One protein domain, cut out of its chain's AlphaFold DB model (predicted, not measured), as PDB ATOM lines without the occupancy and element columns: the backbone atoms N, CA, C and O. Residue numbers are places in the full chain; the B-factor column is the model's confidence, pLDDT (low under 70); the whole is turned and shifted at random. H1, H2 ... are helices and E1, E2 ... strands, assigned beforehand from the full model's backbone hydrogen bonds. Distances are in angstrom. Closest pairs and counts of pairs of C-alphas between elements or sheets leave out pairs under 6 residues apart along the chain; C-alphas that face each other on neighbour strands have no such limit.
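What this domain is: This is residues 40 to 128 of the 143 residues of the protein "DNA-(Apurinic or apyrimidinic site) lyase 2" of Armadillidium vulgare (UniProt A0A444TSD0). A long, strongly twisted sheet has helix H1 along one face, its other face bare; E1 and E2 follow each other along one side of the longest strand, E3. The printed part has 89 residues, with E1 E2 E3 E4 H1 E5 in chain order, mixed in class. The branched sheet is mixed; the whole is a loose rod, 54 by 23 by 21 A, radius of gyration of the C-alphas 15.3 A.

Where its parts are: E1, residues 41 to 44, begins at C-alpha 41 (39.840, 122.431, 78.411). E2 is 48 to 51, E3 60 to 69 (28.9 A), E4 77 to 83, H1 92 to 114 (33.6 A). E5, 118 to 124, ends at C-alpha 124 (67.196, 114.262, 80.712).

How they stand to each other: E2 E3 E4 form a meander, each strand the antiparallel neighbour of the one before; N 50 and O 61 are 2.9 A apart, N 64 and O 79 3.0 A. H1 is over E4 and E5, height over the sheet 10.0 A.

The domain as a whole: The printed part has no cut. Residues 40 to 62 and 67 to 74 have pLDDT under 70.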
ATOM      1  N   LEU A  40      40.038 126.332  75.836       54.25
ATOM      2  CA  LEU A  40      40.736 125.046  75.802       54.25
ATOM      3  C   LEU A  40      40.608 124.379  77.169       54.25
ATOM      4  O   LEU A  40      41.149 124.868  78.170       54.25
ATOM      5  N   SER A  41      39.866 123.276  77.223       56.59
ATOM      6  CA  SER A  41      39.840 122.431  78.411       56.59
ATOM      7  C   SER A  41      40.850 121.314  78.212       56.59
ATOM      8  O   SER A  41      40.881 120.654  77.179       56.59
ATOM      9  N   ILE A  42      41.740 121.138  79.181       61.19
ATOM     10  CA  ILE A  42      42.738 120.073  79.154       61.19
ATOM     11  C   ILE A  42      42.416 119.130  80.299       61.19
ATOM     12  O   ILE A  42      42.320 119.553  81.455       61.19
ATOM     13  N   THR A  43      42.247 117.849  79.976       63.69
ATOM     14  CA  THR A  43      42.064 116.801  80.982       63.69
ATOM     15  C   THR A  43      43.341 115.996  81.120       63.69
ATOM     16  O   THR A  43      43.863 115.472  80.134       63.69
ATOM     17  N   PHE A  44      43.817 115.862  82.353       61.81
ATOM     18  CA  PHE A  44      44.994 115.067  82.681       61.81
ATOM     19  C   PHE A  44      44.591 113.740  83.326       61.81
ATOM     20  O   PHE A  44      43.780 113.708  84.255       61.81
ATOM     21  N   SER A  45      45.188 112.639  82.868       65.31
ATOM     22  CA  SER A  45      45.110 111.361  83.574       65.31
ATOM     23  C   SER A  45      45.990 111.381  84.825       65.31
ATOM     24  O   SER A  45      46.923 112.180  84.945       65.31
ATOM     25  N   LYS A  46      45.757 110.425  85.730       65.69
ATOM     26  CA  LYS A  46      46.710 110.119  86.801       65.69
ATOM     27  C   LYS A  46      48.078 109.797  86.189       65.69
ATOM     28  O   LYS A  46      48.155 109.020  85.234       65.69
ATOM     29  N   ALA A  47      49.133 110.394  86.740       63.19
ATOM     30  CA  ALA A  47      50.499 110.051  86.378       63.19
ATOM     31  C   ALA A  47      50.850 108.681  86.969       63.19
ATOM     32  O   ALA A  47      50.677 108.451  88.170       63.19
ATOM     33  N   ASN A  48      51.348 107.777  86.130       64.44
ATOM     34  CA  ASN A  48      51.822 106.469  86.563       64.44
ATOM     35  C   ASN A  48      53.350 106.456  86.547       64.44
ATOM     36  O   ASN A  48      53.967 106.837  85.552       64.44
ATOM     37  N   VAL A  49      53.944 106.014  87.657       58.59
ATOM     38  CA  VAL A  49      55.364 105.665  87.703       58.59
ATOM     39  C   VAL A  49      55.493 104.274  87.110       58.59
ATOM     40  O   VAL A  49      54.879 103.334  87.608       58.59
ATOM     41  N   ILE A  50      56.275 104.156  86.049       61.97
ATOM     42  CA  ILE A  50      56.630 102.869  85.468       61.97
ATOM     43  C   ILE A  50      58.094 102.625  85.799       61.97
ATOM     44  O   ILE A  50      58.948 103.457  85.479       61.97
ATOM     45  N   ASP A  51      58.370 101.493  86.440       58.06
ATOM     46  CA  ASP A  51      59.733 101.008  86.593       58.06
ATOM     47  C   ASP A  51      60.195 100.458  85.245       58.06
ATOM     48  O   ASP A  51      59.636  99.512  84.694       58.06
ATOM     49  N   VAL A  52      61.206 101.108  84.681       56.50
ATOM     50  CA  VAL A  52      61.722 100.821  83.337       56.50
ATOM     51  C   VAL A  52      62.872  99.800  83.404       56.50
ATOM     52  O   VAL A  52      63.410  99.389  82.387       56.50
ATOM     53  N   SER A  53      63.280  99.347  84.594       53.88
ATOM     54  CA  SER A  53      64.372  98.376  84.746       53.88
ATOM     55  C   SER A  53      64.308  97.622  86.074       53.88
ATOM     56  O   SER A  53      64.102  98.250  87.108       53.88
ATOM     57  N   HIS A  54      64.643  96.327  86.067       53.62
ATOM     58  CA  HIS A  54      64.849  95.501  87.273       53.62
ATOM     59  C   HIS A  54      66.234  95.707  87.933       53.62
ATOM     60  O   HIS A  54      66.734  94.837  88.639       53.62
ATOM     61  N   SER A  55      66.899  96.836  87.677       51.50
ATOM     62  CA  SER A  55      68.243  97.114  88.194       51.50
ATOM     63  C   SER A  55      68.238  97.567  89.655       51.50
ATOM     64  O   SER A  55      67.236  98.057  90.168       51.50
ATOM     65  N   VAL A  56      69.412  97.478  90.297       49.06
ATOM     66  CA  VAL A  56      69.684  97.835  91.710       49.06
ATOM     67  C   VAL A  56      69.172  99.234  92.102       49.06
ATOM     68  O   VAL A  56      68.880  99.488  93.269       49.06
ATOM     69  N   LYS A  57      69.005 100.144  91.132       52.31
ATOM     70  CA  LYS A  57      68.177 101.346  91.273       52.31
ATOM     71  C   LYS A  57      67.112 101.357  90.172       52.31
ATOM     72  O   LYS A  57      67.490 101.432  89.000       52.31
ATOM     73  N   PRO A  58      65.812 101.313  90.512       53.44
ATOM     74  CA  PRO A  58      64.756 101.386  89.515       53.44
ATOM     75  C   PRO A  58      64.782 102.757  88.838       53.44
ATOM     76  O   PRO A  58      64.653 103.797  89.491       53.44
ATOM     77  N   GLN A  59      64.969 102.753  87.519       62.00
ATOM     78  CA  GLN A  59      64.763 103.931  86.690       62.00
ATOM     79  C   GLN A  59      63.259 104.169  86.563       62.00
ATOM     80  O   GLN A  59      62.523 103.300  86.091       62.00
ATOM     81  N   LYS A  60      62.808 105.346  86.991       62.44
ATOM     82  CA  LYS A  60      61.391 105.710  87.020       62.44
ATOM     83  C   LYS A  60      61.071 106.590  85.825       62.44
ATOM     84  O   LYS A  60      61.657 107.661  85.682       62.44
ATOM     85  N   ALA A  61      60.115 106.167  85.008       64.50
ATOM     86  CA  ALA A  61      59.466 107.046  84.046       64.50
ATOM     87  C   ALA A  61      58.111 107.480  84.599       64.50
ATOM     88  O   ALA A  61      57.356 106.664  85.130       64.50
ATOM     89  N   LEU A  62      57.799 108.766  84.468       69.88
ATOM     90  CA  LEU A  62      56.466 109.285  84.743       69.88
ATOM     91  C   LEU A  62      55.711 109.372  83.426       69.88
ATOM     92  O   LEU A  62      56.130 110.084  82.516       69.88
ATOM     93  N   VAL A  63      54.604 108.643  83.331       72.75
ATOM     94  CA  VAL A  63      53.734 108.662  82.157       72.75
ATOM     95  C   VAL A  63      52.428 109.340  82.521       72.75
ATOM     96  O   VAL A  63      51.733 108.911  83.445       72.75
ATOM     97  N   GLN A  64      52.091 110.384  81.775       74.31
ATOM     98  CA  GLN A  64      50.855 111.133  81.936       74.31
ATOM     99  C   GLN A  64      50.186 111.305  80.579       74.31
ATOM    100  O   GLN A  64      50.829 111.686  79.605       74.31
ATOM    101  N   GLN A  65      48.893 111.015  80.514       73.81
ATOM    102  CA  GLN A  65      48.102 111.230  79.314       73.81
ATOM    103  C   GLN A  65      47.305 112.523  79.441       73.81
ATOM    104  O   GLN A  65      46.792 112.860  80.511       73.81
ATOM    105  N   VAL A  66      47.216 113.245  78.337       70.50
ATOM    106  CA  VAL A  66      46.605 114.558  78.218       70.50
ATOM    107  C   VAL A  66      45.626 114.502  77.058       70.50
ATOM    108  O   VAL A  66      45.985 114.072  75.963       70.50
ATOM    109  N   ARG A  67      44.385 114.918  77.298       67.56
ATOM    110  CA  ARG A  67      43.381 115.099  76.245       67.56
ATOM    111  C   ARG A  67      43.087 116.591  76.092       67.56
ATOM    112  O   ARG A  67      42.583 117.183  77.055       67.56
ATOM    113  N   PRO A  68      43.426 117.204  74.947       63.03
ATOM    114  CA  PRO A  68      42.937 118.527  74.604       63.03
ATOM    115  C   PRO A  68      41.473 118.412  74.167       63.03
ATOM    116  O   PRO A  68      41.141 117.629  73.286       63.03
ATOM    117  N   ASN A  69      40.589 119.181  74.792       57.72
ATOM    118  CA  ASN A  69      39.202 119.314  74.367       57.72
ATOM    119  C   ASN A  69      39.066 120.628  73.594       57.72
ATOM    120  O   ASN A  69      38.758 121.673  74.170       57.72
ATOM    121  N   GLU A  70      39.268 120.550  72.283       56.91
ATOM    122  CA  GLU A  70      38.732 121.506  71.319       56.91
ATOM    123  C   GLU A  70      38.053 120.732  70.190       56.91
ATOM    124  O   GLU A  70      38.472 119.640  69.818       56.91
ATOM    125  N   LYS A  71      36.928 121.275  69.723       54.69
ATOM    126  CA  LYS A  71      35.960 120.643  68.821       54.69
ATOM    127  C   LYS A  71      36.628 119.883  67.661       54.69
ATOM    128  O   LYS A  71      37.039 120.509  66.691       54.69
ATOM    129  N   GLY A  72      36.616 118.551  67.715       50.97
ATOM    130  CA  GLY A  72      36.672 117.713  66.513       50.97
ATOM    131  C   GLY A  72      37.647 116.542  66.522       50.97
ATOM    132  O   GLY A  72      37.365 115.570  65.833       50.97
ATOM    133  N   GLU A  73      38.726 116.565  67.309       56.91
ATOM    134  CA  GLU A  73      39.675 115.442  67.336       56.91
ATOM    135  C   GLU A  73      40.153 115.132  68.760       56.91
ATOM    136  O   GLU A  73      40.941 115.870  69.352       56.91
ATOM    137  N   GLU A  74      39.682 114.009  69.312       60.38
ATOM    138  CA  GLU A  74      40.108 113.456  70.605       60.38
ATOM    139  C   GLU A  74      41.509 112.824  70.515       60.38
ATOM    140  O   GLU A  74      41.720 111.645  70.805       60.38
ATOM    141  N   ASN A  75      42.499 113.599  70.090       70.50
ATOM    142  CA  ASN A  75      43.859 113.107  69.951       70.50
ATOM    143  C   ASN A  75      44.511 112.994  71.337       70.50
ATOM    144  O   ASN A  75      44.854 113.989  71.980       70.50
ATOM    145  N   LEU A  76      44.669 111.760  71.824       79.75
ATOM    146  CA  LEU A  76      45.348 111.477  73.085       79.75
ATOM    147  C   LEU A  76      46.826 111.854  72.965       79.75
ATOM    148  O   LEU A  76      47.509 111.380  72.065       79.75
ATOM    149  N   VAL A  77      47.340 112.661  73.889       83.00
ATOM    150  CA  VAL A  77      48.771 112.966  73.986       83.00
ATOM    151  C   VAL A  77      49.337 112.243  75.200       83.00
ATOM    152  O   VAL A  77      48.863 112.420  76.316       83.00
ATOM    153  N   THR A  78      50.361 111.418  75.026       82.12
ATOM    154  CA  THR A  78      51.096 110.778  76.119       82.12
ATOM    155  C   THR A  78      52.446 111.446  76.312       82.12
ATOM    156  O   THR A  78      53.313 111.390  75.443       82.12
ATOM    157  N   VAL A  79      52.642 112.033  77.488       84.62
ATOM    158  CA  VAL A  79      53.915 112.599  77.926       84.62
ATOM    159  C   VAL A  79      54.663 111.549  78.738       84.62
ATOM    160  O   VAL A  79      54.163 111.063  79.755       84.62
ATOM    161  N   ILE A  80      55.863 111.195  78.287       85.19
ATOM    162  CA  ILE A  80      56.780 110.286  78.971       85.19
ATOM    163  C   ILE A  80      57.944 111.125  79.483       85.19
ATOM    164  O   ILE A  80      58.810 111.528  78.710       85.19
ATOM    165  N   ASN A  81      57.970 111.389  80.785       86.12
ATOM    166  CA  ASN A  81      59.108 112.045  81.408       86.12
ATOM    167  C   ASN A  81      60.112 111.039  81.947       86.12
ATOM    168  O   ASN A  81      59.762 110.189  82.774       86.12
ATOM    169  N   VAL A  82      61.358 111.179  81.513       84.94
ATOM    170  CA  VAL A  82      62.439 110.244  81.804       84.94
ATOM    171  C   VAL A  82      63.669 110.949  82.359       84.94
ATOM    172  O   VAL A  82      63.977 112.091  82.031       84.94
ATOM    173  N   TYR A  83      64.408 110.216  83.180       85.81
ATOM    174  CA  TYR A  83      65.787 110.526  83.521       85.81
ATOM    175  C   TYR A  83      66.628 109.327  83.085       85.81
ATOM    176  O   TYR A  83      66.557 108.266  83.696       85.81
ATOM    177  N   CYS A  84      67.334 109.438  81.964       87.31
ATOM    178  CA  CYS A  84      68.044 108.308  81.372       87.31
ATOM    179  C   CYS A  84      69.343 108.002  82.129       87.31
ATOM    180  O   CYS A  84      69.950 108.906  82.700       87.31
ATOM    181  N   PRO A  85      69.830 106.747  82.111       87.31
ATOM    182  CA  PRO A  85      71.114 106.415  82.713       87.31
ATOM    183  C   PRO A  85      72.262 107.205  82.068       87.31
ATOM    184  O   PRO A  85      72.387 107.264  80.845       87.31
ATOM    185  N   ARG A  86      73.150 107.756  82.897       87.69
ATOM    186  CA  ARG A  86      74.432 108.307  82.443       87.69
ATOM    187  C   ARG A  86      75.435 107.176  82.200       87.69
ATOM    188  O   ARG A  86      75.620 106.336  83.088       87.69
ATOM    189  N   ALA A  87      76.081 107.195  81.033       85.38
ATOM    190  CA  ALA A  87      77.236 106.351  80.730       85.38
ATOM    191  C   ALA A  87      78.476 106.871  81.469       85.38
ATOM    192  O   ALA A  87      78.587 108.069  81.739       85.38
ATOM    193  N   ASP A  88      79.373 105.963  81.818       84.44
ATOM    194  CA  ASP A  88      80.541 106.227  82.647       84.44
ATOM    195  C   ASP A  88      81.718 105.436  82.058       84.44
ATOM    196  O   ASP A  88      81.615 104.209  81.997       84.44
ATOM    197  N   PRO A  89      82.776 106.098  81.556       83.12
ATOM    198  CA  PRO A  89      83.908 105.423  80.919       83.12
ATOM    199  C   PRO A  89      84.591 104.394  81.825       83.12
ATOM    200  O   PRO A  89      85.037 103.357  81.342       83.12
ATOM    201  N   ASP A  90      84.594 104.634  83.138       91.00
ATOM    202  CA  ASP A  90      85.218 103.748  84.126       91.00
ATOM    203  C   ASP A  90      84.369 102.498  84.428       91.00
ATOM    204  O   ASP A  90      84.792 101.612  85.171       91.00
ATOM    205  N   LYS A  91      83.140 102.437  83.896       88.62
ATOM    206  CA  LYS A  91      82.127 101.412  84.181       88.62
ATOM    207  C   LYS A  91      81.378 101.021  82.904       88.62
ATOM    208  O   LYS A  91      80.251 101.492  82.685       88.62
ATOM    209  N   PRO A  92      81.971 100.176  82.040       87.12
ATOM    210  CA  PRO A  92      81.396  99.813  80.744       87.12
ATOM    211  C   PRO A  92      79.986  99.212  80.852       87.12
ATOM    212  O   PRO A  92      79.139  99.466  79.996       87.12
ATOM    213  N   GLU A  93      79.660  98.536  81.955       86.31
ATOM    214  CA  GLU A  93      78.323  98.000  82.224       86.31
ATOM    215  C   GLU A  93      77.232  99.088  82.260       86.31
ATOM    216  O   GLU A  93      76.059  98.829  81.968       86.31
ATOM    217  N   ARG A  94      77.595 100.340  82.579       84.69
ATOM    218  CA  ARG A  94      76.668 101.479  82.560       84.69
ATOM    219  C   ARG A  94      76.311 101.905  81.142       84.69
ATOM    220  O   ARG A  94      75.210 102.422  80.940       84.69
ATOM    221  N   ALA A  95      77.197 101.689  80.170       86.69
ATOM    222  CA  ALA A  95      76.906 101.933  78.762       86.69
ATOM    223  C   ALA A  95      75.906 100.896  78.227       86.69
ATOM    224  O   ALA A  95      74.884 101.276  77.652       86.69
ATOM    225  N   ASP A  96      76.118  99.611  78.517       86.62
ATOM    226  CA  ASP A  96      75.199  98.535  78.116       86.62
ATOM    227  C   ASP A  96      73.807  98.710  78.727       86.62
ATOM    228  O   ASP A  96      72.777  98.561  78.053       86.62
ATOM    229  N   PHE A  97      73.762  99.104  80.001       85.75
ATOM    230  CA  PHE A  97      72.514  99.433  80.673       85.75
ATOM    231  C   PHE A  97      71.801 100.625  80.016       85.75
ATOM    232  O   PHE A  97      70.593 100.567  79.777       85.75
ATOM    233  N   LYS A  98      72.537 101.687  79.662       88.00
ATOM    234  CA  LYS A  98      72.002 102.862  78.954       88.00
ATOM    235  C   LYS A  98      71.409 102.494  77.593       88.00
ATOM    236  O   LYS A  98      70.289 102.901  77.286       88.00
ATOM    237  N   LEU A  99      72.106 101.680  76.803       89.25
ATOM    238  CA  LEU A  99      71.618 101.222  75.498       89.25
ATOM    239  C   LEU A  99      70.367 100.348  75.628       89.25
ATOM    240  O   LEU A  99      69.417 100.500  74.857       89.25
ATOM    241  N   SER A 100      70.335  99.461  76.621       86.69
ATOM    242  CA  SER A 100      69.168  98.621  76.910       86.69
ATOM    243  C   SER A 100      67.958  99.462  77.327       86.69
ATOM    244  O   SER A 100      66.851  99.241  76.836       86.69
ATOM    245  N   PHE A 101      68.179 100.488  78.153       86.06
ATOM    246  CA  PHE A 101      67.149 101.451  78.535       86.06
ATOM    247  C   PHE A 101      66.578 102.193  77.317       86.06
ATOM    248  O   PHE A 101      65.360 102.306  77.183       86.06
ATOM    249  N   TYR A 102      67.422 102.646  76.386       89.19
ATOM    250  CA  TYR A 102      66.959 103.299  75.155       89.19
ATOM    251  C   TYR A 102      66.127 102.384  74.260       89.19
ATOM    252  O   TYR A 102      65.112 102.829  73.718       89.19
ATOM    253  N   LYS A 103      66.508 101.109  74.125       88.44
ATOM    254  CA  LYS A 103      65.716 100.125  73.370       88.44
ATOM    255  C   LYS A 103      64.316  99.985  73.960       88.44
ATOM    256  O   LYS A 103      63.337 100.052  73.220       88.44
ATOM    257  N   LEU A 104      64.220  99.867  75.283       86.88
ATOM    258  CA  LEU A 104      62.940  99.751  75.975       86.88
ATOM    259  C   LEU A 104      62.100 101.032  75.869       86.88
ATOM    260  O   LEU A 104      60.911 100.956  75.558       86.88
ATOM    261  N   LEU A 105      62.708 102.207  76.073       86.88
ATOM    262  CA  LEU A 105      62.028 103.498  75.931       86.88
ATOM    263  C   LEU A 105      61.452 103.665  74.520       86.88
ATOM    264  O   LEU A 105      60.288 104.036  74.371       86.88
ATOM    265  N   ARG A 106      62.238 103.323  73.492       90.44
ATOM    266  CA  ARG A 106      61.798 103.334  72.094       90.44
ATOM    267  C   ARG A 106      60.625 102.385  71.871       90.44
ATOM    268  O   ARG A 106      59.611 102.821  71.340       90.44
ATOM    269  N   GLN A 107      60.738 101.123  72.284       87.75
ATOM    270  CA  GLN A 107      59.666 100.132  72.123       87.75
ATOM    271  C   GLN A 107      58.369 100.588  72.798       87.75
ATOM    272  O   GLN A 107      57.294 100.496  72.210       87.75
ATOM    273  N   ARG A 108      58.465 101.142  74.011       85.94
ATOM    274  CA  ARG A 108      57.303 101.638  74.750       85.94
ATOM    275  C   ARG A 108      56.659 102.840  74.064       85.94
ATOM    276  O   ARG A 108      55.438 102.873  73.944       85.94
ATOM    277  N   ALA A 109      57.459 103.806  73.622       86.50
ATOM    278  CA  ALA A 109      56.965 104.973  72.900       86.50
ATOM    279  C   ALA A 109      56.314 104.577  71.565       86.50
ATOM    280  O   ALA A 109      55.236 105.075  71.252       86.50
ATOM    281  N   SER A 110      56.913 103.639  70.823       89.31
ATOM    282  CA  SER A 110      56.338 103.081  69.594       89.31
ATOM    283  C   SER A 110      54.990 102.412  69.846       89.31
ATOM    284  O   SER A 110      54.022 102.776  69.191       89.31
ATOM    285  N   ALA A 111      54.887 101.539  70.851       87.62
ATOM    286  CA  ALA A 111      53.632 100.859  71.175       87.62
ATOM    287  C   ALA A 111      52.502 101.836  71.555       87.62
ATOM    288  O   ALA A 111      51.353 101.643  71.171       87.62
ATOM    289  N   ILE A 112      52.819 102.908  72.293       84.62
ATOM    290  CA  ILE A 112      51.839 103.953  72.636       84.62
ATOM    291  C   ILE A 112      51.454 104.764  71.390       84.62
ATOM    292  O   ILE A 112      50.291 105.117  71.214       84.62
ATOM    293  N   LYS A 113      52.412 105.053  70.506       87.50
ATOM    294  CA  LYS A 113      52.135 105.746  69.246       87.50
ATOM    295  C   LYS A 113      51.213 104.924  68.344       87.50
ATOM    296  O   LYS A 113      50.249 105.450  67.801       87.50
ATOM    297  N   GLU A 114      51.489 103.631  68.218       91.56
ATOM    298  CA  GLU A 114      50.697 102.676  67.434       91.56
ATOM    299  C   GLU A 114      49.279 102.493  67.993       91.56
ATOM    300  O   GLU A 114      48.361 102.205  67.232       91.56
ATOM    301  N   SER A 115      49.058 102.753  69.288       87.25
ATOM    302  CA  SER A 115      47.718 102.766  69.886       87.25
ATOM    303  C   SER A 115      46.906 104.037  69.578       87.25
ATOM    304  O   SER A 115      45.877 104.258  70.216       87.25
ATOM    305  N   GLY A 116      47.373 104.902  68.671       84.44
ATOM    306  CA  GLY A 116      46.681 106.128  68.252       84.44
ATOM    307  C   GLY A 116      46.967 107.364  69.113       84.44
ATOM    308  O   GLY A 116      46.247 108.351  69.022       84.44
ATOM    309  N   SER A 117      47.997 107.323  69.963       84.31
ATOM    310  CA  SER A 117      48.376 108.438  70.837       84.31
ATOM    311  C   SER A 117      49.566 109.218  70.269       84.31
ATOM    312  O   SER A 117      50.525 108.648  69.755       84.31
ATOM    313  N   PHE A 118      49.567 110.536  70.421       86.38
ATOM    314  CA  PHE A 118      50.739 111.370  70.173       86.38
ATOM    315  C   PHE A 118      51.704 111.246  71.347       86.38
ATOM    316  O   PHE A 118      51.347 111.546  72.481       86.38
ATOM    317  N   VAL A 119      52.941 110.820  71.101       85.56
ATOM    318  CA  VAL A 119      53.919 110.599  72.176       85.56
ATOM    319  C   VAL A 119      54.934 111.729  72.219       85.56
ATOM    320  O   VAL A 119      55.596 112.019  71.226       85.56
ATOM    321  N   VAL A 120      55.095 112.320  73.400       88.50
ATOM    322  CA  VAL A 120      56.099 113.341  73.691       88.50
ATOM    323  C   VAL A 120      57.024 112.800  74.776       88.50
ATOM    324  O   VAL A 120      56.584 112.511  75.888       88.50
ATOM    325  N   ILE A 121      58.310 112.650  74.462       87.50
ATOM    326  CA  ILE A 121      59.336 112.254  75.433       87.50
ATOM    327  C   ILE A 121      60.028 113.521  75.929       87.50
ATOM    328  O   ILE A 121      60.505 114.320  75.126       87.50
ATOM    329  N   VAL A 122      60.077 113.705  77.244       88.31
ATOM    330  CA  VAL A 122      60.711 114.854  77.904       88.31
ATOM    331  C   VAL A 122      61.633 114.389  79.024       88.31
ATOM    332  O   VAL A 122      61.511 113.267  79.513       88.31
ATOM    333  N   GLY A 123      62.546 115.265  79.433       87.12
ATOM    334  CA  GLY A 123      63.461 115.030  80.544       87.12
ATOM    335  C   GLY A 123      64.917 114.945  80.100       87.12
ATOM    336  O   GLY A 123      65.284 115.439  79.036       87.12
ATOM    337  N   ASP A 124      65.755 114.352  80.944       87.69
ATOM    338  CA  ASP A 124      67.196 114.262  80.712       87.69
ATOM    339  C   ASP A 124      67.528 112.942  80.009       87.69
ATOM    340  O   ASP A 124      67.410 111.860  80.591       87.69
ATOM    341  N   LEU A 125      67.938 113.025  78.743       88.94
ATOM    342  CA  LEU A 125      68.360 111.857  77.971       88.94
ATOM    343  C   LEU A 125      69.808 111.444  78.256       88.94
ATOM    344  O   LEU A 125      70.188 110.338  77.876       88.94
ATOM    345  N   ASN A 126      70.608 112.269  78.938       90.00
ATOM    346  CA  ASN A 126      72.028 112.031  79.212       90.00
ATOM    347  C   ASN A 126      72.865 111.738  77.946       90.00
ATOM    348  O   ASN A 126      73.822 110.961  78.003       90.00
ATOM    349  N   THR A 127      72.493 112.320  76.799       87.44
ATOM    350  CA  THR A 127      73.180 112.184  75.501       87.44
ATOM    351  C   THR A 127      73.044 113.471  74.696       87.44
ATOM    352  O   THR A 127      71.932 113.975  74.544       87.44
ATOM    353  N   SER A 128      74.156 113.957  74.145       88.81
ATOM    354  CA  SER A 128      74.171 114.973  73.087       88.81
ATOM    355  C   SER A 128      73.858 114.312  71.743       88.81
ATOM    356  O   SER A 128      74.364 113.227  71.458       88.81
TER     357      SER A 128